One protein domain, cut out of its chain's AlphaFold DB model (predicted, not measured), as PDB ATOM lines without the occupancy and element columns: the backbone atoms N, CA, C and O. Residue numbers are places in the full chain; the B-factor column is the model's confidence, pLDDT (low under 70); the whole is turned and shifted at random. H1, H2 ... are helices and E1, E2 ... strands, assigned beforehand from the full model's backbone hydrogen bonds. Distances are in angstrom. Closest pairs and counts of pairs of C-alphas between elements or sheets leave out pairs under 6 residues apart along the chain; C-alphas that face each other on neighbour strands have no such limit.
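AT A GLANCE: This is residues 96 to 227 and 300 to 326 of the 423 residues of the protein "Fibronectin type-III domain-containing protein" of Acidobacteria bacterium (UniProt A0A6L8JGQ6). With little regular structure, this loose rod has at one end a sandwich of two facing sheets, E7 E6 E9 E12 and E4 E5 E8, both antiparallel, and at the other a hairpin, E2 and E3, and a mixed sheet, E1 E11 E10. Mostly strand, its 159 printed residues include twelve named strands and one helix, H1, after E5. The radius of gyration of the C-alphas is 21.3 A, the spans 78, 31 and 24 A.

HOW THE PARTS SIT: Find E1, residues 99 to 101, parallel to E11, 301 to 303; N 101 and O 302 are 3.0 A apart. In the hairpin of E6, 176 to 183, and E7, 186 to 193, N 181 and O 188 are 2.8 A apart. H1, 163 to 166, is too short for any O i to N i+4 pair.

IN THESE COORDINATES: Start at C-alpha 99, (66.849, -28.594, 8.534). E9, 209 to 217, runs 26.5 A to C-alpha 217, (46.638, -39.409, -9.420).

THE WHOLE: Residues 228 to 299 are cut out; C-alphas 227 and 300 are 7.4 A apart. pLDDT is under 70 in 57 residues.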
ATOM      1  N   GLY A  96      73.589 -22.929  11.187       56.88
ATOM      2  CA  GLY A  96      74.016 -23.430   9.871       56.88
ATOM      3  C   GLY A  96      73.824 -24.933   9.611       56.88
ATOM      4  O   GLY A  96      74.325 -25.432   8.602       56.88
ATOM      5  N   GLU A  97      73.128 -25.666  10.483       62.53
ATOM      6  CA  GLU A  97      72.728 -27.057  10.222       62.53
ATOM      7  C   GLU A  97      71.516 -27.099   9.277       62.53
ATOM      8  O   GLU A  97      70.552 -26.373   9.490       62.53
ATOM      9  N   GLU A  98      71.570 -27.918   8.218       61.88
ATOM     10  CA  GLU A  98      70.447 -28.124   7.289       61.88
ATOM     11  C   GLU A  98      69.254 -28.734   8.035       61.88
ATOM     12  O   GLU A  98      69.391 -29.785   8.660       61.88
ATOM     13  N   GLN A  99      68.084 -28.100   7.929       63.62
ATOM     14  CA  GLN A  99      66.849 -28.594   8.534       63.62
ATOM     15  C   GLN A  99      65.923 -29.117   7.433       63.62
ATOM     16  O   GLN A  99      65.668 -28.452   6.427       63.62
ATOM     17  N   VAL A 100      65.399 -30.327   7.620       62.56
ATOM     18  CA  VAL A 100      64.415 -30.927   6.711       62.56
ATOM     19  C   VAL A 100      63.047 -30.836   7.370       62.56
ATOM     20  O   VAL A 100      62.850 -31.397   8.447       62.56
ATOM     21  N   LEU A 101      62.111 -30.135   6.730       64.31
ATOM     22  CA  LEU A 101      60.729 -30.046   7.190       64.31
ATOM     23  C   LEU A 101      59.877 -31.066   6.430       64.31
ATOM     24  O   LEU A 101      59.690 -30.974   5.213       64.31
ATOM     25  N   GLU A 102      59.341 -32.032   7.170       60.78
ATOM     26  CA  GLU A 102      58.296 -32.929   6.685       60.78
ATOM     27  C   GLU A 102      56.937 -32.311   7.023       60.78
ATOM     28  O   GLU A 102      56.546 -32.247   8.188       60.78
ATOM     29  N   LEU A 103      56.220 -31.824   6.007       62.78
ATOM     30  CA  LEU A 103      54.893 -31.245   6.204       62.78
ATOM     31  C   LEU A 103      53.860 -32.365   6.438       62.78
ATOM     32  O   LEU A 103      53.768 -33.281   5.610       62.78
ATOM     33  N   PRO A 104      53.061 -32.313   7.521       59.16
ATOM     34  CA  PRO A 104      51.989 -33.271   7.752       59.16
ATOM     35  C   PRO A 104      50.838 -32.973   6.787       59.16
ATOM     36  O   PRO A 104      49.950 -32.191   7.101       59.16
ATOM     37  N   VAL A 105      50.869 -33.567   5.593       61.44
ATOM     38  CA  VAL A 105      49.849 -33.311   4.569       61.44
ATOM     39  C   VAL A 105      48.456 -33.673   5.088       61.44
ATOM     40  O   VAL A 105      48.161 -34.850   5.320       61.44
ATOM     41  N   GLU A 106      47.591 -32.669   5.212       62.78
ATOM     42  CA  GLU A 106      46.184 -32.873   5.541       62.78
ATOM     43  C   GLU A 106      45.376 -33.324   4.308       62.78
ATOM     44  O   GLU A 106      45.721 -32.986   3.170       62.78
ATOM     45  N   PRO A 107      44.295 -34.109   4.486       60.72
ATOM     46  CA  PRO A 107      43.513 -34.638   3.368       60.72
ATOM     47  C   PRO A 107      42.935 -33.571   2.430       60.72
ATOM     48  O   PRO A 107      42.801 -33.820   1.235       60.72
ATOM     49  N   ASP A 108      42.600 -32.394   2.949       63.22
ATOM     50  CA  ASP A 108      42.043 -31.279   2.186       63.22
ATOM     51  C   ASP A 108      43.112 -30.466   1.439       63.22
ATOM     52  O   ASP A 108      42.769 -29.695   0.544       63.22
ATOM     53  N   TRP A 109      44.398 -30.658   1.748       67.38
ATOM     54  CA  TRP A 109      45.497 -30.093   0.964       67.38
ATOM     55  C   TRP A 109      45.709 -30.875  -0.336       67.38
ATOM     56  O   TRP A 109      46.277 -30.346  -1.288       67.38
ATOM     57  N   ILE A 110      45.258 -32.132  -0.401       65.81
ATOM     58  CA  ILE A 110      45.481 -33.014  -1.549       65.81
ATOM     59  C   ILE A 110      44.857 -32.424  -2.813       65.81
ATOM     60  O   ILE A 110      43.684 -32.077  -2.867       65.81
ATOM     61  N   GLY A 111      45.670 -32.357  -3.861       60.75
ATOM     62  CA  GLY A 111      45.327 -31.787  -5.152       60.75
ATOM     63  C   GLY A 111      45.278 -30.268  -5.167       60.75
ATOM     64  O   GLY A 111      44.924 -29.733  -6.210       60.75
ATOM     65  N   ARG A 112      45.662 -29.586  -4.080       67.31
ATOM     66  CA  ARG A 112      45.832 -28.130  -4.029       67.31
ATOM     67  C   ARG A 112      47.298 -27.731  -4.191       67.31
ATOM     68  O   ARG A 112      48.217 -28.541  -4.039       67.31
ATOM     69  N   ARG A 113      47.487 -26.442  -4.476       70.44
ATOM     70  CA  ARG A 113      48.772 -25.750  -4.419       70.44
ATOM     71  C   ARG A 113      48.887 -25.028  -3.083       70.44
ATOM     72  O   ARG A 113      48.044 -24.189  -2.778       70.44
ATOM     73  N   LEU A 114      49.910 -25.363  -2.312       71.25
ATOM     74  CA  LEU A 114      50.292 -24.648  -1.101       71.25
ATOM     75  C   LEU A 114      51.333 -23.590  -1.459       71.25
ATOM     76  O   LEU A 114      52.275 -23.891  -2.185       71.25
ATOM     77  N   GLU A 115      51.179 -22.379  -0.938       75.44
ATOM     78  CA  GLU A 115      52.227 -21.358  -0.963       75.44
ATOM     79  C   GLU A 115      52.927 -21.371   0.397       75.44
ATOM     80  O   GLU A 115      52.286 -21.177   1.428       75.44
ATOM     81  N   VAL A 116      54.230 -21.657   0.408       74.31
ATOM     82  CA  VAL A 116      55.018 -21.809   1.637       74.31
ATOM     83  C   VAL A 116      56.032 -20.675   1.741       74.31
ATOM     84  O   VAL A 116      56.875 -20.517   0.857       74.31
ATOM     85  N   THR A 117      55.977 -19.920   2.837       74.00
ATOM     86  CA  THR A 117      56.977 -18.915   3.229       74.00
ATOM     87  C   THR A 117      57.687 -19.352   4.509       74.00
ATOM     88  O   THR A 117      57.189 -20.178   5.275       74.00
ATOM     89  N   VAL A 118      58.890 -18.828   4.734       73.94
ATOM     90  CA  VAL A 118      59.692 -19.079   5.938       73.94
ATOM     91  C   VAL A 118      60.054 -17.747   6.578       73.94
ATOM     92  O   VAL A 118      60.394 -16.789   5.886       73.94
ATOM     93  N   ARG A 119      60.033 -17.709   7.910       75.62
ATOM     94  CA  ARG A 119      60.470 -16.570   8.716       75.62
ATOM     95  C   ARG A 119      61.294 -17.060   9.899       75.62
ATOM     96  O   ARG A 119      60.957 -18.071  10.511       75.62
ATOM     97  N   TYR A 120      62.359 -16.342  10.232       71.75
ATOM     98  CA  TYR A 120      63.216 -16.652  11.372       71.75
ATOM     99  C   TYR A 120      62.920 -15.748  12.560       71.75
ATOM    100  O   TYR A 120      62.730 -14.544  12.394       71.75
ATOM    101  N   GLU A 121      62.973 -16.308  13.767       69.12
ATOM    102  CA  GLU A 121      62.857 -15.560  15.019       69.12
ATOM    103  C   GLU A 121      64.085 -15.798  15.908       69.12
ATOM    104  O   GLU A 121      64.565 -16.920  16.060       69.12
ATOM    105  N   ALA A 122      64.610 -14.728  16.505       69.06
ATOM    106  CA  ALA A 122      65.740 -14.775  17.428       69.06
ATOM    107  C   ALA A 122      65.511 -13.828  18.617       69.06
ATOM    108  O   ALA A 122      64.601 -13.000  18.620       69.06
ATOM    109  N   ARG A 123      66.374 -13.898  19.643       62.34
ATOM    110  CA  ARG A 123      66.249 -13.138  20.911       62.34
ATOM    111  C   ARG A 123      66.283 -11.602  20.795       62.34
ATOM    112  O   ARG A 123      66.249 -10.926  21.819       62.34
ATOM    113  N   GLY A 124      66.326 -11.060  19.584       64.06
ATOM    114  CA  GLY A 124      66.333  -9.633  19.300       64.06
ATOM    115  C   GLY A 124      65.445  -9.226  18.130       64.06
ATOM    116  O   GLY A 124      65.607  -8.108  17.681       64.06
ATOM    117  N   GLY A 125      64.546 -10.073  17.620       68.56
ATOM    118  CA  GLY A 125      63.663  -9.715  16.506       68.56
ATOM    119  C   GLY A 125      63.325 -10.902  15.611       68.56
ATOM    120  O   GLY A 125      63.664 -12.044  15.918       68.56
ATOM    121  N   ALA A 126      62.684 -10.618  14.483       71.94
ATOM    122  CA  ALA A 126      62.385 -11.607  13.454       71.94
ATOM    123  C   ALA A 126      62.819 -11.103  12.069       71.94
ATOM    124  O   ALA A 126      62.939  -9.892  11.863       71.94
ATOM    125  N   SER A 127      63.079 -12.022  11.140       74.50
ATOM    126  CA  SER A 127      63.332 -11.688   9.735       74.50
ATOM    127  C   SER A 127      62.044 -11.232   9.043       74.50
ATOM    128  O   SER A 127      60.938 -11.382   9.581       74.50
ATOM    129  N   GLU A 128      62.200 -10.700   7.829       76.38
ATOM    130  CA  GLU A 128      61.110 -10.632   6.853       76.38
ATOM    131  C   GLU A 128      60.704 -12.056   6.424       76.38
ATOM    132  O   GLU A 128      61.376 -13.036   6.763       76.38
ATOM    133  N   GLU A 129      59.567 -12.192   5.747       75.06
ATOM    134  CA  GLU A 129      59.155 -13.470   5.162       75.06
ATOM    135  C   GLU A 129      59.940 -13.747   3.876       75.06
ATOM    136  O   GLU A 129      60.266 -12.831   3.119       75.06
ATOM    137  N   SER A 130      60.246 -15.019   3.620       76.75
ATOM    138  CA  SER A 130      60.900 -15.433   2.379       76.75
ATOM    139  C   SER A 130      59.983 -15.235   1.174       76.75
ATOM    140  O   SER A 130      58.760 -15.170   1.305       76.75
ATOM    141  N   GLU A 131      60.558 -15.263  -0.032       75.12
ATOM    142  CA  GLU A 131      59.745 -15.408  -1.242       75.12
ATOM    143  C   GLU A 131      58.913 -16.707  -1.167       75.12
ATOM    144  O   GLU A 131      59.458 -17.756  -0.787       75.12
ATOM    145  N   PRO A 132      57.613 -16.659  -1.511       72.44
ATOM    146  CA  PRO A 132      56.731 -17.813  -1.430       72.44
ATOM    147  C   PRO A 132      57.150 -18.893  -2.426       72.44
ATOM    148  O   PRO A 132      57.549 -18.623  -3.563       72.44
ATOM    149  N   GLN A 133      57.065 -20.140  -1.978       71.19
ATOM    150  CA  GLN A 133      57.316 -21.319  -2.792       71.19
ATOM    151  C   GLN A 133      56.022 -22.105  -2.974       71.19
ATOM    152  O   GLN A 133      55.465 -22.629  -2.011       71.19
ATOM    153  N   SER A 134      55.596 -22.264  -4.226       69.31
ATOM    154  CA  SER A 134      54.454 -23.107  -4.569       69.31
ATOM    155  C   SER A 134      54.800 -24.598  -4.465       69.31
ATOM    156  O   SER A 134      55.790 -25.051  -5.054       69.31
ATOM    157  N   LEU A 135      53.951 -25.378  -3.800       69.69
ATOM    158  CA  LEU A 135      54.035 -26.830  -3.664       69.69
ATOM    159  C   LEU A 135      52.700 -27.478  -4.049       69.69
ATOM    160  O   LEU A 135      51.681 -27.233  -3.413       69.69
ATOM    161  N   ASP A 136      52.709 -28.349  -5.057       67.31
ATOM    162  CA  ASP A 136      51.526 -29.123  -5.440       67.31
ATOM    163  C   ASP A 136      51.457 -30.417  -4.607       67.31
ATOM    164  O   ASP A 136      52.369 -31.249  -4.636       67.31
ATOM    165  N   VAL A 137      50.371 -30.605  -3.859       67.62
ATOM    166  CA  VAL A 137      50.189 -31.771  -2.984       67.62
ATOM    167  C   VAL A 137      49.462 -32.875  -3.746       67.62
ATOM    168  O   VAL A 137      48.356 -32.669  -4.230       67.62
ATOM    169  N   THR A 138      50.035 -34.080  -3.843       61.59
ATOM    170  CA  THR A 138      49.430 -35.183  -4.626       61.59
ATOM    171  C   THR A 138      49.086 -36.443  -3.815       61.59
ATOM    172  O   THR A 138      48.573 -37.413  -4.379       61.59
ATOM    173  N   GLY A 139      49.311 -36.459  -2.495       66.38
ATOM    174  CA  GLY A 139      48.986 -37.573  -1.586       66.38
ATOM    175  C   GLY A 139      49.315 -37.253  -0.116       66.38
ATOM    176  O   GLY A 139      49.946 -36.228   0.121       66.38
ATOM    177  N   PRO A 140      48.933 -38.103   0.864       69.62
ATOM    178  CA  PRO A 140      48.499 -39.496   0.709       69.62
ATOM    179  C   PRO A 140      47.037 -39.631   0.266       69.62
ATOM    180  O   PRO A 140      46.122 -39.181   0.943       69.62
ATOM    181  N   LEU A 141      46.809 -40.299  -0.868       78.62
ATOM    182  CA  LEU A 141      45.458 -40.519  -1.387       78.62
ATOM    183  C   LEU A 141      44.625 -41.391  -0.424       78.62
ATOM    184  O   LEU A 141      45.169 -42.326   0.172       78.62
ATOM    185  N   PRO A 142      43.312 -41.131  -0.292       83.81
ATOM    186  CA  PRO A 142      42.440 -41.861   0.616       83.81
ATOM    187  C   PRO A 142      42.310 -43.337   0.226       83.81
ATOM    188  O   PRO A 142      42.460 -43.729  -0.936       83.81
ATOM    189  N   LEU A 143      41.993 -44.159   1.226       90.06
ATOM    190  CA  LEU A 143      41.681 -45.570   1.036       90.06
ATOM    191  C   LEU A 143      40.363 -45.733   0.274       90.06
ATOM    192  O   LEU A 143      39.382 -45.052   0.555       90.06
ATOM    193  N   VAL A 144      40.334 -46.676  -0.667       95.06
ATOM    194  CA  VAL A 144      39.086 -47.121  -1.292       95.06
ATOM    195  C   VAL A 144      38.391 -48.104  -0.349       95.06
ATOM    196  O   VAL A 144      38.925 -49.179  -0.067       95.06
ATOM    197  N   GLU A 145      37.203 -47.743   0.131       94.56
ATOM    198  CA  GLU A 145      36.413 -48.541   1.073       94.56
ATOM    199  C   GLU A 145      35.162 -49.149   0.421       94.56
ATOM    200  O   GLU A 145      34.660 -48.674  -0.600       94.56
ATOM    201  N   GLY A 146      34.631 -50.210   1.040       95.56
ATOM    202  CA  GLY A 146      33.355 -50.810   0.644       95.56
ATOM    203  C   GLY A 146      33.365 -51.468  -0.737       95.56
ATOM    204  O   GLY A 146      32.384 -51.332  -1.463       95.56
ATOM    205  N   VAL A 147      34.460 -52.144  -1.103       97.62
ATOM    206  CA  VAL A 147      34.514 -52.944  -2.335       97.62
ATOM    207  C   VAL A 147      33.466 -54.056  -2.258       97.62
ATOM    208  O   VAL A 147      33.454 -54.830  -1.309       97.62
ATOM    209  N   LEU A 148      32.594 -54.115  -3.260       97.81
ATOM    210  CA  LEU A 148      31.526 -55.096  -3.412       97.81
ATOM    211  C   LEU A 148      31.557 -55.652  -4.835       97.81
ATOM    212  O   LEU A 148      31.781 -54.900  -5.786       97.81
ATOM    213  N   VAL A 149      31.292 -56.948  -4.985       97.88
ATOM    214  CA  VAL A 149      31.200 -57.610  -6.290       97.88
ATOM    215  C   VAL A 149      29.772 -58.090  -6.520       97.88
ATOM    216  O   VAL A 149      29.251 -58.918  -5.775       97.88
ATOM    217  N   GLU A 150      29.138 -57.573  -7.564       97.25
ATOM    218  CA  GLU A 150      27.806 -57.969  -8.009       97.25
ATOM    219  C   GLU A 150      27.941 -58.927  -9.198       97.25
ATOM    220  O   GLU A 150      28.577 -58.606 -10.203       97.25
ATOM    221  N   VAL A 151      27.349 -60.114  -9.087       95.56
ATOM    222  CA  VAL A 151      27.351 -61.112 -10.162       95.56
ATOM    223  C   VAL A 151      26.234 -60.774 -11.148       95.56
ATOM    224  O   VAL A 151      25.072 -60.705 -10.751       95.56
ATOM    225  N   GLY A 152      26.576 -60.539 -12.414       92.50
ATOM    226  CA  GLY A 152      25.624 -60.306 -13.502       92.50
ATOM    227  C   GLY A 152      25.608 -61.452 -14.519       92.50
ATOM    228  O   GLY A 152      26.459 -62.332 -14.462       92.50
ATOM    229  N   PRO A 153      24.691 -61.429 -15.504       88.00
ATOM    230  CA  PRO A 153      24.501 -62.528 -16.460       88.00
ATOM    231  C   PRO A 153      25.666 -62.731 -17.442       88.00
ATOM    232  O   PRO A 153      25.705 -63.719 -18.161       88.00
ATOM    233  N   ARG A 154      26.581 -61.764 -17.558       87.12
ATOM    234  CA  ARG A 154      27.694 -61.814 -18.529       87.12
ATOM    235  C   ARG A 154      29.024 -61.327 -17.971       87.12
ATOM    236  O   ARG A 154      30.054 -61.521 -18.606       87.12
ATOM    237  N   GLU A 155      28.991 -60.637 -16.840       94.31
ATOM    238  CA  GLU A 155      30.141 -59.967 -16.251       94.31
ATOM    239  C   GLU A 155      29.924 -59.770 -14.752       94.31
ATOM    240  O   GLU A 155      28.786 -59.748 -14.269       94.31
ATOM    241  N   LEU A 156      31.021 -59.609 -14.020       97.00
ATOM    242  CA  LEU A 156      30.996 -59.164 -12.633       97.00
ATOM    243  C   LEU A 156      31.109 -57.642 -12.598       97.00
ATOM    244  O   LEU A 156      31.931 -57.058 -13.301       97.00
ATOM    245  N   THR A 157      30.309 -56.992 -11.761       97.94
ATOM    246  CA  THR A 157      30.399 -55.549 -11.523       97.94
ATOM    247  C   THR A 157      31.018 -55.304 -10.157       97.94
ATOM    248  O   THR A 157      30.427 -55.615  -9.128       97.94
ATOM    249  N   ILE A 158      32.214 -54.725 -10.140       98.12
ATOM    250  CA  ILE A 158      32.912 -54.317  -8.927       98.12
ATOM    251  C   ILE A 158      32.524 -52.870  -8.632       98.12
ATOM    252  O   ILE A 158      32.665 -52.008  -9.501       98.12
ATOM    253  N   ARG A 159      32.049 -52.588  -7.419       98.12
ATOM    254  CA  ARG A 159      31.669 -51.246  -6.946       98.12
ATOM    255  C   ARG A 159      32.370 -50.909  -5.642       98.12
ATOM    256  O   ARG A 159      32.730 -51.807  -4.891       98.12
ATOM    257  N   TRP A 160      32.562 -49.624  -5.378       97.44
ATOM    258  CA  TRP A 160      33.134 -49.139  -4.122       97.44
ATOM    259  C   TRP A 160      32.569 -47.771  -3.745       97.44
ATOM    260  O   TRP A 160      31.891 -47.118  -4.540       97.44
ATOM    261  N   GLN A 161      32.829 -47.329  -2.517       95.25
ATOM    262  CA  GLN A 161      32.512 -45.964  -2.107       95.25
ATOM    263  C   GLN A 161      33.532 -45.014  -2.722       95.25
ATOM    264  O   GLN A 161      34.729 -45.271  -2.634       95.25
ATOM    265  N   ASP A 162      33.075 -43.930  -3.347       92.25
ATOM    266  CA  ASP A 162      33.964 -42.959  -3.982       92.25
ATOM    267  C   ASP A 162      34.663 -42.087  -2.919       92.25
ATOM    268  O   ASP A 162      34.017 -41.203  -2.338       92.25
ATOM    269  N   PRO A 163      35.969 -42.295  -2.650       87.44
ATOM    270  CA  PRO A 163      36.663 -41.552  -1.611       87.44
ATOM    271  C   PRO A 163      37.033 -40.136  -2.072       87.44
ATOM    272  O   PRO A 163      37.513 -39.340  -1.269       87.44
ATOM    273  N   ARG A 164      36.809 -39.784  -3.350       83.62
ATOM    274  CA  ARG A 164      37.142 -38.459  -3.894       83.62
ATOM    275  C   ARG A 164      36.310 -37.340  -3.281       83.62
ATOM    276  O   ARG A 164      36.753 -36.202  -3.276       83.62
ATOM    277  N   ASN A 165      35.161 -37.660  -2.683       76.75
ATOM    278  CA  ASN A 165      34.381 -36.692  -1.908       76.75
ATOM    279  C   ASN A 165      35.172 -36.113  -0.718       76.75
ATOM    280  O   ASN A 165      34.867 -35.016  -0.263       76.75
ATOM    281  N   ALA A 166      36.187 -36.830  -0.222       71.19
ATOM    282  CA  ALA A 166      37.072 -36.352   0.837       71.19
ATOM    283  C   ALA A 166      38.223 -35.465   0.325       71.19
ATOM    284  O   ALA A 166      38.934 -34.888   1.138       71.19
ATOM    285  N   LEU A 167      38.420 -35.367  -0.995       70.38
ATOM    286  CA  LEU A 167      39.571 -34.704  -1.619       70.38
ATOM    287  C   LEU A 167      39.320 -33.231  -2.005       70.38
ATOM    288  O   LEU A 167      40.211 -32.574  -2.532       70.38
ATOM    289  N   GLY A 168      38.122 -32.695  -1.746       64.62
ATOM    290  CA  GLY A 168      37.747 -31.326  -2.124       64.62
ATOM    291  C   GLY A 168      37.481 -31.134  -3.628       64.62
ATOM    292  O   GLY A 168      37.674 -32.037  -4.438       64.62
ATOM    293  N   GLU A 169      36.983 -29.951  -4.011       60.38
ATOM    294  CA  GLU A 169      36.492 -29.668  -5.376       60.38
ATOM    295  C   GLU A 169      37.591 -29.284  -6.389       60.38
ATOM    296  O   GLU A 169      37.364 -29.345  -7.594       60.38
ATOM    297  N   ALA A 170      38.782 -28.896  -5.925       55.69
ATOM    298  CA  ALA A 170      39.822 -28.276  -6.752       55.69
ATOM    299  C   ALA A 170      41.059 -29.174  -6.897       55.69
ATOM    300  O   ALA A 170      42.134 -28.832  -6.415       55.69
ATOM    301  N   LEU A 171      40.905 -30.333  -7.542       62.75
ATOM    302  CA  LEU A 171      42.025 -31.234  -7.820       62.75
ATOM    303  C   LEU A 171      42.795 -30.800  -9.073       62.75
ATOM    304  O   LEU A 171      42.217 -30.650 -10.146       62.75
ATOM    305  N   LEU A 172      44.119 -30.673  -8.953       56.28
ATOM    306  CA  LEU A 172      45.031 -30.353 -10.063       56.28
ATOM    307  C   LEU A 172      45.095 -31.430 -11.171       56.28
ATOM    308  O   LEU A 172      45.576 -31.148 -12.268       56.28
ATOM    309  N   ALA A 173      44.634 -32.658 -10.908       67.19
ATOM    310  CA  ALA A 173      44.605 -33.759 -11.871       67.19
ATOM    311  C   ALA A 173      43.421 -34.700 -11.615       67.19
ATOM    312  O   ALA A 173      43.028 -34.881 -10.466       67.19
ATOM    313  N   ASP A 174      42.912 -35.348 -12.671       74.81
ATOM    314  CA  ASP A 174      41.791 -36.288 -12.573       74.81
ATOM    315  C   ASP A 174      42.202 -37.580 -11.839       74.81
ATOM    316  O   ASP A 174      42.952 -38.400 -12.392       74.81
ATOM    317  N   PRO A 175      41.716 -37.812 -10.606       81.31
ATOM    318  CA  PRO A 175      41.938 -39.070  -9.907       81.31
ATOM    319  C   PRO A 175      41.218 -40.219 -10.620       81.31
ATOM    320  O   PRO A 175      40.025 -40.147 -10.927       81.31
ATOM    321  N   MET A 176      41.936 -41.320 -10.817       89.62
ATOM    322  CA  MET A 176      41.405 -42.555 -11.391       89.62
ATOM    323  C   MET A 176      41.624 -43.727 -10.440       89.62
ATOM    324  O   MET A 176      42.507 -43.710  -9.589       89.62
ATOM    325  N   PHE A 177      40.837 -44.778 -10.602       93.88
ATOM    326  CA  PHE A 177      40.972 -46.002  -9.827       93.88
ATOM    327  C   PHE A 177      41.725 -47.044 -10.636       93.88
ATOM    328  O   PHE A 177      41.424 -47.258 -11.807       93.88
ATOM    329  N   GLU A 178      42.676 -47.729 -10.014       95.69
ATOM    330  CA  GLU A 178      43.230 -48.973 -10.545       95.69
ATOM    331  C   GLU A 178      42.575 -50.147  -9.832       95.69
ATOM    332  O   GLU A 178      42.596 -50.217  -8.603       95.69
ATOM    333  N   VAL A 179      42.014 -51.070 -10.614       97.81
ATOM    334  CA  VAL A 179      41.363 -52.279 -10.101       97.81
ATOM    335  C   VAL A 179      42.226 -53.482 -10.434       97.81
ATOM    336  O   VAL A 179      42.705 -53.632 -11.562       97.81
ATOM    337  N   PHE A 180      42.425 -54.336  -9.441       97.38
ATOM    338  CA  PHE A 180      43.228 -55.543  -9.518       97.38
ATOM    339  C   PHE A 180      42.343 -56.759  -9.308       97.38
ATOM    340  O   PHE A 180      41.457 -56.752  -8.455       97.38
ATOM    341  N   ARG A 181      42.621 -57.798 -10.089       97.56
ATOM    342  CA  ARG A 181      42.003 -59.115 -10.012       97.56
ATOM    343  C   ARG A 181      43.039 -60.110  -9.514       97.56
ATOM    344  O   ARG A 181      44.200 -60.046  -9.923       97.56
ATOM    345  N   ARG A 182      42.632 -61.038  -8.653       96.94
ATOM    346  CA  ARG A 182      43.457 -62.160  -8.200       96.94
ATOM    347  C   ARG A 182      42.706 -63.478  -8.348       96.94
ATOM    348  O   ARG A 182      41.564 -63.582  -7.909       96.94
ATOM    349  N   ARG A 183      43.368 -64.476  -8.936       94.81
ATOM    350  CA  ARG A 183      42.898 -65.864  -9.072       94.81
ATOM    351  C   ARG A 183      43.974 -66.792  -8.527       94.81
ATOM    352  O   ARG A 183      45.078 -66.847  -9.063       94.81
ATOM    353  N   GLY A 184      43.686 -67.474  -7.420       90.81
ATOM    354  CA  GLY A 184      44.715 -68.213  -6.686       90.81
ATOM    355  C   GLY A 184      45.875 -67.295  -6.278       90.81
ATOM    356  O   GLY A 184      45.670 -66.307  -5.569       90.81
ATOM    357  N   GLU A 185      47.088 -67.608  -6.730       90.00
ATOM    358  CA  GLU A 185      48.301 -66.824  -6.444       90.00
ATOM    359  C   GLU A 185      48.581 -65.727  -7.487       90.00
ATOM    360  O   GLU A 185      49.382 -64.826  -7.235       90.00
ATOM    361  N   GLU A 186      47.928 -65.774  -8.651       91.31
ATOM    362  CA  GLU A 186      48.152 -64.818  -9.734       91.31
ATOM    363  C   GLU A 186      47.325 -63.554  -9.506       91.31
ATOM    364  O   GLU A 186      46.109 -63.618  -9.323       91.31
ATOM    365  N   SER A 187      47.982 -62.393  -9.529       93.00
ATOM    366  CA  SER A 187      47.329 -61.087  -9.453       93.00
ATOM    367  C   SER A 187      47.711 -60.233 -10.652       93.00
ATOM    368  O   SER A 187      48.883 -60.135 -11.017       93.00
ATOM    369  N   GLU A 188      46.716 -59.589 -11.246       95.25
ATOM    370  CA  GLU A 188      46.871 -58.716 -12.401       95.25
ATOM    371  C   GLU A 188      46.016 -57.456 -12.258       95.25
ATOM    372  O   GLU A 188      45.068 -57.395 -11.473       95.25
ATOM    373  N   ARG A 189      46.343 -56.422 -13.033       95.44
ATOM    374  CA  ARG A 189      45.520 -55.215 -13.107       95.44
ATOM    375  C   ARG A 189      44.415 -55.441 -14.129       95.44
ATOM    376  O   ARG A 189      44.704 -55.506 -15.319       95.44
ATOM    377  N   LEU A 190      43.172 -55.489 -13.661       96.38
ATOM    378  CA  LEU A 190      41.988 -55.593 -14.511       96.38
ATOM    379  C   LEU A 190      41.858 -54.358 -15.408       96.38
ATOM    380  O   LEU A 190      41.616 -54.466 -16.606       96.38
ATOM    381  N   GLY A 191      42.050 -53.164 -14.840       94.19
ATOM    382  CA  GLY A 191      41.848 -51.936 -15.595       94.19
ATOM    383  C   GLY A 191      42.034 -50.658 -14.797       94.19
ATOM    384  O   GLY A 191      42.565 -50.656 -13.683       94.19
ATOM    385  N   ARG A 192      41.634 -49.557 -15.433       94.31
ATOM    386  CA  ARG A 192      41.515 -48.233 -14.827       94.31
ATOM    387  C   ARG A 192      40.085 -47.746 -15.001       94.31
ATOM    388  O   ARG A 192      39.559 -47.858 -16.105       94.31
ATOM    389  N   SER A 193      39.510 -47.178 -13.949       94.19
ATOM    390  CA  SER A 193      38.169 -46.597 -13.978       94.19
ATOM    391  C   SER A 193      38.198 -45.127 -13.575       94.19
ATOM    392  O   SER A 193      38.935 -44.735 -12.673       94.19
ATOM    393  N   LEU A 194      37.383 -44.312 -14.244       91.69
ATOM    394  CA  LEU A 194      37.152 -42.906 -13.887       91.69
ATOM    395  C   LEU A 194      36.047 -42.746 -12.830       91.69
ATOM    396  O   LEU A 194      35.878 -41.663 -12.271       91.69
ATOM    397  N   GLY A 195      35.278 -43.803 -12.571       91.75
ATOM    398  CA  GLY A 195      34.168 -43.810 -11.621       91.75
ATOM    399  C   GLY A 195      34.320 -44.904 -10.565       91.75
ATOM    400  O   GLY A 195      35.220 -45.736 -10.671       91.75
ATOM    401  N   PRO A 196      33.424 -44.940  -9.566       95.25
ATOM    402  CA  PRO A 196      33.486 -45.890  -8.460       95.25
ATOM    403  C   PRO A 196      32.969 -47.297  -8.821       95.25
ATOM    404  O   PRO A 196      32.332 -47.981  -8.017       95.25
ATOM    405  N   SER A 197      33.188 -47.719 -10.067       97.00
ATOM    406  CA  SER A 197      32.776 -49.025 -10.568       97.00
ATOM    407  C   SER A 197      33.664 -49.509 -11.708       97.00
ATOM    408  O   SER A 197      34.135 -48.704 -12.513       97.00
ATOM    409  N   GLN A 198      33.829 -50.821 -11.830       97.25
ATOM    410  CA  GLN A 198      34.545 -51.483 -12.918       97.25
ATOM    411  C   GLN A 198      33.871 -52.820 -13.237       97.25
ATOM    412  O   GLN A 198      33.547 -53.571 -12.324       97.25
ATOM    413  N   ALA A 199      33.698 -53.128 -14.521       97.31
ATOM    414  CA  ALA A 199      33.232 -54.438 -14.961       97.31
ATOM    415  C   ALA A 199      34.408 -55.394 -15.226       97.31
ATOM    416  O   ALA A 199      35.471 -54.961 -15.692       97.31
ATOM    417  N   ASP A 200      34.192 -56.678 -14.948       97.06
ATOM    418  CA  ASP A 200      35.037 -57.801 -15.350       97.06
ATOM    419  C   ASP A 200      34.226 -58.779 -16.210       97.06
ATOM    420  O   ASP A 200      33.400 -59.537 -15.698       97.06
ATOM    421  N   ALA A 201      34.464 -58.748 -17.522       94.31
ATOM    422  CA  ALA A 201      33.783 -59.598 -18.497       94.31
ATOM    423  C   ALA A 201      34.419 -60.991 -18.650       94.31
ATOM    424  O   ALA A 201      33.804 -61.881 -19.231       94.31
ATOM    425  N   ASP A 202      35.630 -61.213 -18.129       93.00
ATOM    426  CA  ASP A 202      36.320 -62.502 -18.248       93.00
ATOM    427  C   ASP A 202      35.938 -63.420 -17.078       93.00
ATOM    428  O   ASP A 202      36.805 -63.899 -16.343       93.00
ATOM    429  N   VAL A 203      34.642 -63.631 -16.851       89.12
ATOM    430  CA  VAL A 203      34.141 -64.405 -15.706       89.12
ATOM    431  C   VAL A 203      34.463 -65.885 -15.878       89.12
ATOM    432  O   VAL A 203      34.218 -66.473 -16.930       89.12
ATOM    433  N   VAL A 204      34.986 -66.500 -14.818       92.00
ATOM    434  CA  VAL A 204      35.131 -67.956 -14.726       92.00
ATOM    435  C   VAL A 204      34.192 -68.436 -13.630       92.00
ATOM    436  O   VAL A 204      34.450 -68.231 -12.446       92.00
ATOM    437  N   TRP A 205      33.062 -69.005 -14.039       91.62
ATOM    438  CA  TRP A 205      32.029 -69.500 -13.134       91.62
ATOM    439  C   TRP A 205      32.557 -70.649 -12.266       91.62
ATOM    440  O   TRP A 205      33.230 -71.548 -12.761       91.62
ATOM    441  N   GLY A 206      32.242 -70.620 -10.971       92.38
ATOM    442  CA  GLY A 206      32.647 -71.624  -9.984       92.38
ATOM    443  C   GLY A 206      34.052 -71.443  -9.397       92.38
ATOM    444  O   GLY A 206      34.331 -72.020  -8.346       92.38
ATOM    445  N   ASP A 207      34.903 -70.613 -10.004       93.62
ATOM    446  CA  ASP A 207      36.257 -70.342  -9.516       93.62
ATOM    447  C   ASP A 207      36.296 -69.070  -8.658       93.62
ATOM    448  O   ASP A 207      35.775 -68.023  -9.039       93.62
ATOM    449  N   GLU A 208      36.953 -69.138  -7.495       96.31
ATOM    450  CA  GLU A 208      37.126 -67.964  -6.632       96.31
ATOM    451  C   GLU A 208      37.952 -66.878  -7.333       96.31
ATOM    452  O   GLU A 208      39.054 -67.119  -7.844       96.31
ATOM    453  N   VAL A 209      37.438 -65.653  -7.293       97.25
ATOM    454  CA  VAL A 209      38.127 -64.458  -7.763       97.25
ATOM    455  C   VAL A 209      38.049 -63.370  -6.702       97.25
ATOM    456  O   VAL A 209      37.015 -63.166  -6.068       97.25
ATOM    457  N   CYS A 210      39.160 -62.665  -6.507       97.50
ATOM    458  CA  CYS A 210      39.255 -61.581  -5.543       97.50
ATOM    459  C   CYS A 210      39.607 -60.259  -6.217       97.50
ATOM    460  O   CYS A 210      40.404 -60.227  -7.159       97.50
ATOM    461  N   TYR A 211      39.057 -59.167  -5.695       98.06
ATOM    462  CA  TYR A 211      39.258 -57.823  -6.214       98.06
ATOM    463  C   TYR A 211      39.786 -56.877  -5.146       98.06
ATOM    464  O   TYR A 211      39.434 -56.950  -3.967       98.06
ATOM    465  N   ARG A 212      40.641 -55.959  -5.594       97.75
ATOM    466  CA  ARG A 212      41.111 -54.813  -4.817       97.75
ATOM    467  C   ARG A 212      41.143 -53.584  -5.707       97.75
ATOM    468  O   ARG A 212      41.390 -53.693  -6.908       97.75
ATOM    469  N   ALA A 213      40.948 -52.417  -5.119       97.19
ATOM    470  CA  ALA A 213      41.028 -51.147  -5.816       97.19
ATOM    471  C   ALA A 213      41.927 -50.174  -5.054       97.19
ATOM    472  O   ALA A 213      42.092 -50.267  -3.839       97.19
ATOM    473  N   ARG A 214      42.514 -49.225  -5.774       93.69
ATOM    474  CA  ARG A 214      43.235 -48.093  -5.185       93.69
ATOM    475  C   ARG A 214      43.037 -46.849  -6.027       93.69
ATOM    476  O   ARG A 214      42.863 -46.948  -7.243       93.69
ATOM    477  N   LEU A 215      43.109 -45.690  -5.387       90.38
ATOM    478  CA  LEU A 215      43.105 -44.409  -6.076       90.38
ATOM    479  C   LEU A 215      44.512 -44.082  -6.584       90.38
ATOM    480  O   LEU A 215      45.496 -44.329  -5.887       90.38
ATOM    481  N   VAL A 216      44.612 -43.528  -7.787       86.50
ATOM    482  CA  VAL A 216      45.858 -43.009  -8.348       86.50
ATOM    483  C   VAL A 216      45.633 -41.635  -8.973       86.50
ATOM    484  O   VAL A 216      44.585 -41.372  -9.565       86.50
ATOM    485  N   VAL A 217      46.633 -40.768  -8.860       77.69
ATOM    486  CA  VAL A 217      46.638 -39.409  -9.420       77.69
ATOM    487  C   VAL A 217      47.952 -39.204 -10.171       77.69
ATOM    488  O   VAL A 217      49.006 -39.674  -9.736       77.69
ATOM    489  N   ALA A 218      47.919 -38.546 -11.329       64.94
ATOM    490  CA  ALA A 218      49.144 -38.195 -12.043       64.94
ATOM    491  C   ALA A 218      49.906 -37.110 -11.257       64.94
ATOM    492  O   ALA A 218      49.369 -36.029 -11.047       64.94
ATOM    493  N   GLY A 219      51.137 -37.406 -10.824       56.44
ATOM    494  CA  GLY A 219      51.993 -36.470 -10.092       56.44
ATOM    495  C   GLY A 219      53.293 -36.180 -10.845       56.44
ATOM    496  O   GLY A 219      54.012 -37.094 -11.252       56.44
ATOM    497  N   GLY A 220      53.606 -34.900 -11.037       48.09
ATOM    498  CA  GLY A 220      54.967 -34.418 -11.269       48.09
ATOM    499  C   GLY A 220      55.439 -33.780  -9.971       48.09
ATOM    500  O   GLY A 220      54.625 -33.149  -9.308       48.09
ATOM    501  N   ALA A 221      56.699 -33.942  -9.579       48.25
ATOM    502  CA  ALA A 221      57.187 -33.131  -8.471       48.25
ATOM    503  C   ALA A 221      58.662 -32.787  -8.590       48.25
ATOM    504  O   ALA A 221      59.382 -33.314  -9.442       48.25
ATOM    505  N   GLU A 222      59.064 -31.880  -7.708       47.59
ATOM    506  CA  GLU A 222      60.394 -31.318  -7.599       47.59
ATOM    507  C   GLU A 222      60.762 -31.179  -6.117       47.59
ATOM    508  O   GLU A 222      59.926 -30.825  -5.288       47.59
ATOM    509  N   GLU A 223      62.022 -31.450  -5.793       50.50
ATOM    510  CA  GLU A 223      62.639 -31.010  -4.542       50.50
ATOM    511  C   GLU A 223      62.834 -29.490  -4.617       50.50
ATOM    512  O   GLU A 223      63.374 -28.991  -5.610       50.50
ATOM    513  N   ARG A 224      62.393 -28.750  -3.592       57.91
ATOM    514  CA  ARG A 224      62.566 -27.293  -3.535       57.91
ATOM    515  C   ARG A 224      63.282 -26.873  -2.260       57.91
ATOM    516  O   ARG A 224      62.966 -27.330  -1.163       57.91
ATOM    517  N   VAL A 225      64.264 -26.000  -2.450       59.88
ATOM    518  CA  VAL A 225      65.008 -25.322  -1.390       59.88
ATOM    519  C   VAL A 225      64.447 -23.912  -1.309       59.88
ATOM    520  O   VAL A 225      64.498 -23.186  -2.302       59.88
ATOM    521  N   ILE A 226      63.894 -23.539  -0.155       63.47
ATOM    522  CA  ILE A 226      63.372 -22.185   0.050       63.47
ATOM    523  C   ILE A 226      64.568 -21.241   0.273       63.47
ATOM    524  O   ILE A 226      65.404 -21.535   1.133       63.47
ATOM    525  N   PRO A 227      64.715 -20.163  -0.523       59.31
ATOM    526  CA  PRO A 227      65.826 -19.224  -0.381       59.31
ATOM    527  C   PRO A 227      65.720 -18.394   0.908       59.31
ATOM    528  O   PRO A 227      64.651 -18.252   1.494       59.31
ATOM    529  N   PRO A 300      69.485 -23.914   5.212       51.72
ATOM    530  CA  PRO A 300      68.709 -24.385   4.076       51.72
ATOM    531  C   PRO A 300      67.557 -25.251   4.598       51.72
ATOM    532  O   PRO A 300      67.797 -26.249   5.281       51.72
ATOM    533  N   ILE A 301      66.318 -24.861   4.280       55.44
ATOM    534  CA  ILE A 301      65.129 -25.669   4.563       55.44
ATOM    535  C   ILE A 301      64.776 -26.461   3.312       55.44
ATOM    536  O   ILE A 301      64.494 -25.891   2.251       55.44
ATOM    537  N   ARG A 302      64.782 -27.787   3.445       54.97
ATOM    538  CA  ARG A 302      64.243 -28.688   2.422       54.97
ATOM    539  C   ARG A 302      62.813 -29.050   2.771       54.97
ATOM    540  O   ARG A 302      62.565 -29.574   3.857       54.97
ATOM    541  N   VAL A 303      61.901 -28.822   1.832       53.75
ATOM    542  CA  VAL A 303      60.520 -29.299   1.928       53.75
ATOM    543  C   VAL A 303      60.391 -30.561   1.088       53.75
ATOM    544  O   VAL A 303      60.574 -30.537  -0.131       53.75
ATOM    545  N   LEU A 304      60.084 -31.681   1.741       50.94
ATOM    546  CA  LEU A 304      59.809 -32.942   1.057       50.94
ATOM    547  C   LEU A 304      58.305 -33.051   0.789       50.94
ATOM    548  O   LEU A 304      57.525 -33.416   1.663       50.94
ATOM    549  N   GLY A 305      57.896 -32.734  -0.438       46.97
ATOM    550  CA  GLY A 305      56.560 -33.058  -0.931       46.97
ATOM    551  C   GLY A 305      56.439 -34.546  -1.270       46.97
ATOM    552  O   GLY A 305      57.362 -35.152  -1.825       46.97
ATOM    553  N   ALA A 306      55.289 -35.154  -0.978       45.16
ATOM    554  CA  ALA A 306      55.002 -36.515  -1.412       45.16
ATOM    555  C   ALA A 306      54.836 -36.581  -2.948       45.16
ATOM    556  O   ALA A 306      53.785 -36.235  -3.483       45.16
ATOM    557  N   GLY A 307      55.872 -37.090  -3.627       42.09
ATOM    558  CA  GLY A 307      55.785 -37.822  -4.901       42.09
ATOM    559  C   GLY A 307      56.134 -37.058  -6.185       42.09
ATOM    560  O   GLY A 307      55.290 -36.375  -6.751       42.09
ATOM    561  N   THR A 308      57.347 -37.278  -6.720       41.50
ATOM    562  CA  THR A 308      57.851 -36.689  -7.980       41.50
ATOM    563  C   THR A 308      57.892 -37.685  -9.150       41.50
ATOM    564  O   THR A 308      58.635 -38.665  -9.097       41.50
ATOM    565  N   GLY A 309      57.151 -37.430 -10.239       42.25
ATOM    566  CA  GLY A 309      57.320 -38.078 -11.558       42.25
ATOM    567  C   GLY A 309      56.795 -39.515 -11.694       42.25
ATOM    568  O   GLY A 309      56.809 -40.090 -12.785       42.25
ATOM    569  N   ALA A 310      56.309 -40.089 -10.600       51.06
ATOM    570  CA  ALA A 310      55.558 -41.330 -10.564       51.06
ATOM    571  C   ALA A 310      54.084 -41.006 -10.287       51.06
ATOM    572  O   ALA A 310      53.773 -40.005  -9.647       51.06
ATOM    573  N   LEU A 311      53.167 -41.858 -10.759       61.78
ATOM    574  CA  LEU A 311      51.776 -41.833 -10.298       61.78
ATOM    575  C   LEU A 311      51.776 -41.777  -8.763       61.78
ATOM    576  O   LEU A 311      52.424 -42.618  -8.134       61.78
ATOM    577  N   SER A 312      51.073 -40.810  -8.171       72.06
ATOM    578  CA  SER A 312      50.726 -40.887  -6.756       72.06
ATOM    579  C   SER A 312      49.742 -42.038  -6.611       72.06
ATOM    580  O   SER A 312      48.783 -42.152  -7.381       72.06
ATOM    581  N   VAL A 313      50.030 -42.949  -5.689       80.44
ATOM    582  CA  VAL A 313      49.302 -44.206  -5.531       80.44
ATOM    583  C   VAL A 313      48.825 -44.308  -4.095       80.44
ATOM    584  O   VAL A 313      49.629 -44.329  -3.165       80.44
ATOM    585  N   GLY A 314      47.509 -44.390  -3.928       81.50
ATOM    586  CA  GLY A 314      46.868 -44.614  -2.643       81.50
ATOM    587  C   GLY A 314      47.039 -46.045  -2.133       81.50
ATOM    588  O   GLY A 314      47.490 -46.939  -2.864       81.50
ATOM    589  N   PRO A 315      46.659 -46.288  -0.871       88.50
ATOM    590  CA  PRO A 315      46.682 -47.621  -0.298       88.50
ATOM    591  C   PRO A 315      45.713 -48.543  -1.046       88.50
ATOM    592  O   PRO A 315      44.697 -48.119  -1.601       88.50
ATOM    593  N   MET A 316      46.042 -49.832  -1.055       92.62
ATOM    594  CA  MET A 316      45.156 -50.851  -1.605       92.62
ATOM    595  C   MET A 316      43.965 -51.058  -0.666       92.62
ATOM    596  O   MET A 316      44.163 -51.163   0.546       92.62
ATOM    597  N   SER A 317      42.757 -51.155  -1.221       97.31
ATOM    598  CA  SER A 317      41.554 -51.521  -0.475       97.31
ATOM    599  C   SER A 317      41.709 -52.864   0.244       97.31
ATOM    600  O   SER A 317      42.581 -53.684  -0.080       97.31
ATOM    601  N   ALA A 318      40.780 -53.130   1.166       95.25
ATOM    602  CA  ALA A 318      40.506 -54.499   1.580       95.25
ATOM    603  C   ALA A 318      40.187 -55.372   0.354       95.25
ATOM    604  O   ALA A 318      39.695 -54.883  -0.669       95.25
ATOM    605  N   GLU A 319      40.524 -56.653   0.454       95.62
ATOM    606  CA  GLU A 319      40.228 -57.625  -0.589       95.62
ATOM    607  C   GLU A 319      38.820 -58.165  -0.425       95.62
ATOM    608  O   GLU A 319      38.465 -58.607   0.666       95.62
ATOM    609  N   GLU A 320      38.069 -58.164  -1.521       97.75
ATOM    610  CA  GLU A 320      36.749 -58.779  -1.599       97.75
ATOM    611  C   GLU A 320      36.821 -59.981  -2.536       97.75
ATOM    612  O   GLU A 320      37.236 -59.843  -3.688       97.75
ATOM    613  N   CYS A 321      36.446 -61.160  -2.041       96.88
ATOM    614  CA  CYS A 321      36.484 -62.413  -2.790       96.88
ATOM    615  C   CYS A 321      35.074 -62.957  -3.004       96.88
ATOM    616  O   CYS A 321      34.254 -62.947  -2.087       96.88
ATOM    617  N   VAL A 322      34.810 -63.490  -4.195       96.94
ATOM    618  CA  VAL A 322      33.538 -64.125  -4.545       96.94
ATOM    619  C   VAL A 322      33.783 -65.397  -5.353       96.94
ATOM    620  O   VAL A 322      34.740 -65.487  -6.119       96.94
ATOM    621  N   VAL A 323      32.892 -66.374  -5.194       96.50
ATOM    622  CA  VAL A 323      32.770 -67.523  -6.098       96.50
ATOM    623  C   VAL A 323      31.517 -67.287  -6.942       96.50
ATOM    624  O   VAL A 323      30.408 -67.472  -6.431       96.50
ATOM    625  N   PRO A 324      31.649 -66.797  -8.187       95.25
ATOM    626  CA  PRO A 324      30.500 -66.489  -9.016       95.25
ATOM    627  C   PRO A 324      29.829 -67.793  -9.451       95.25
ATOM    628  O   PRO A 324      30.479 -68.692  -9.979       95.25
ATOM    629  N   VAL A 325      28.521 -67.893  -9.239       94.19
ATOM    630  CA  VAL A 325      27.698 -69.016  -9.703       94.19
ATOM    631  C   VAL A 325      26.717 -68.474 -10.724       94.19
ATOM    632  O   VAL A 325      26.083 -67.446 -10.476       94.19
ATOM    633  N   ASP A 326      26.609 -69.159 -11.858       94.44
ATOM    634  CA  ASP A 326      25.652 -68.787 -12.887       94.44
ATOM    635  C   ASP A 326      24.250 -69.242 -12.478       94.44
ATOM    636  O   ASP A 326      23.951 -70.434 -12.398       94.44
TER     637      ASP A 326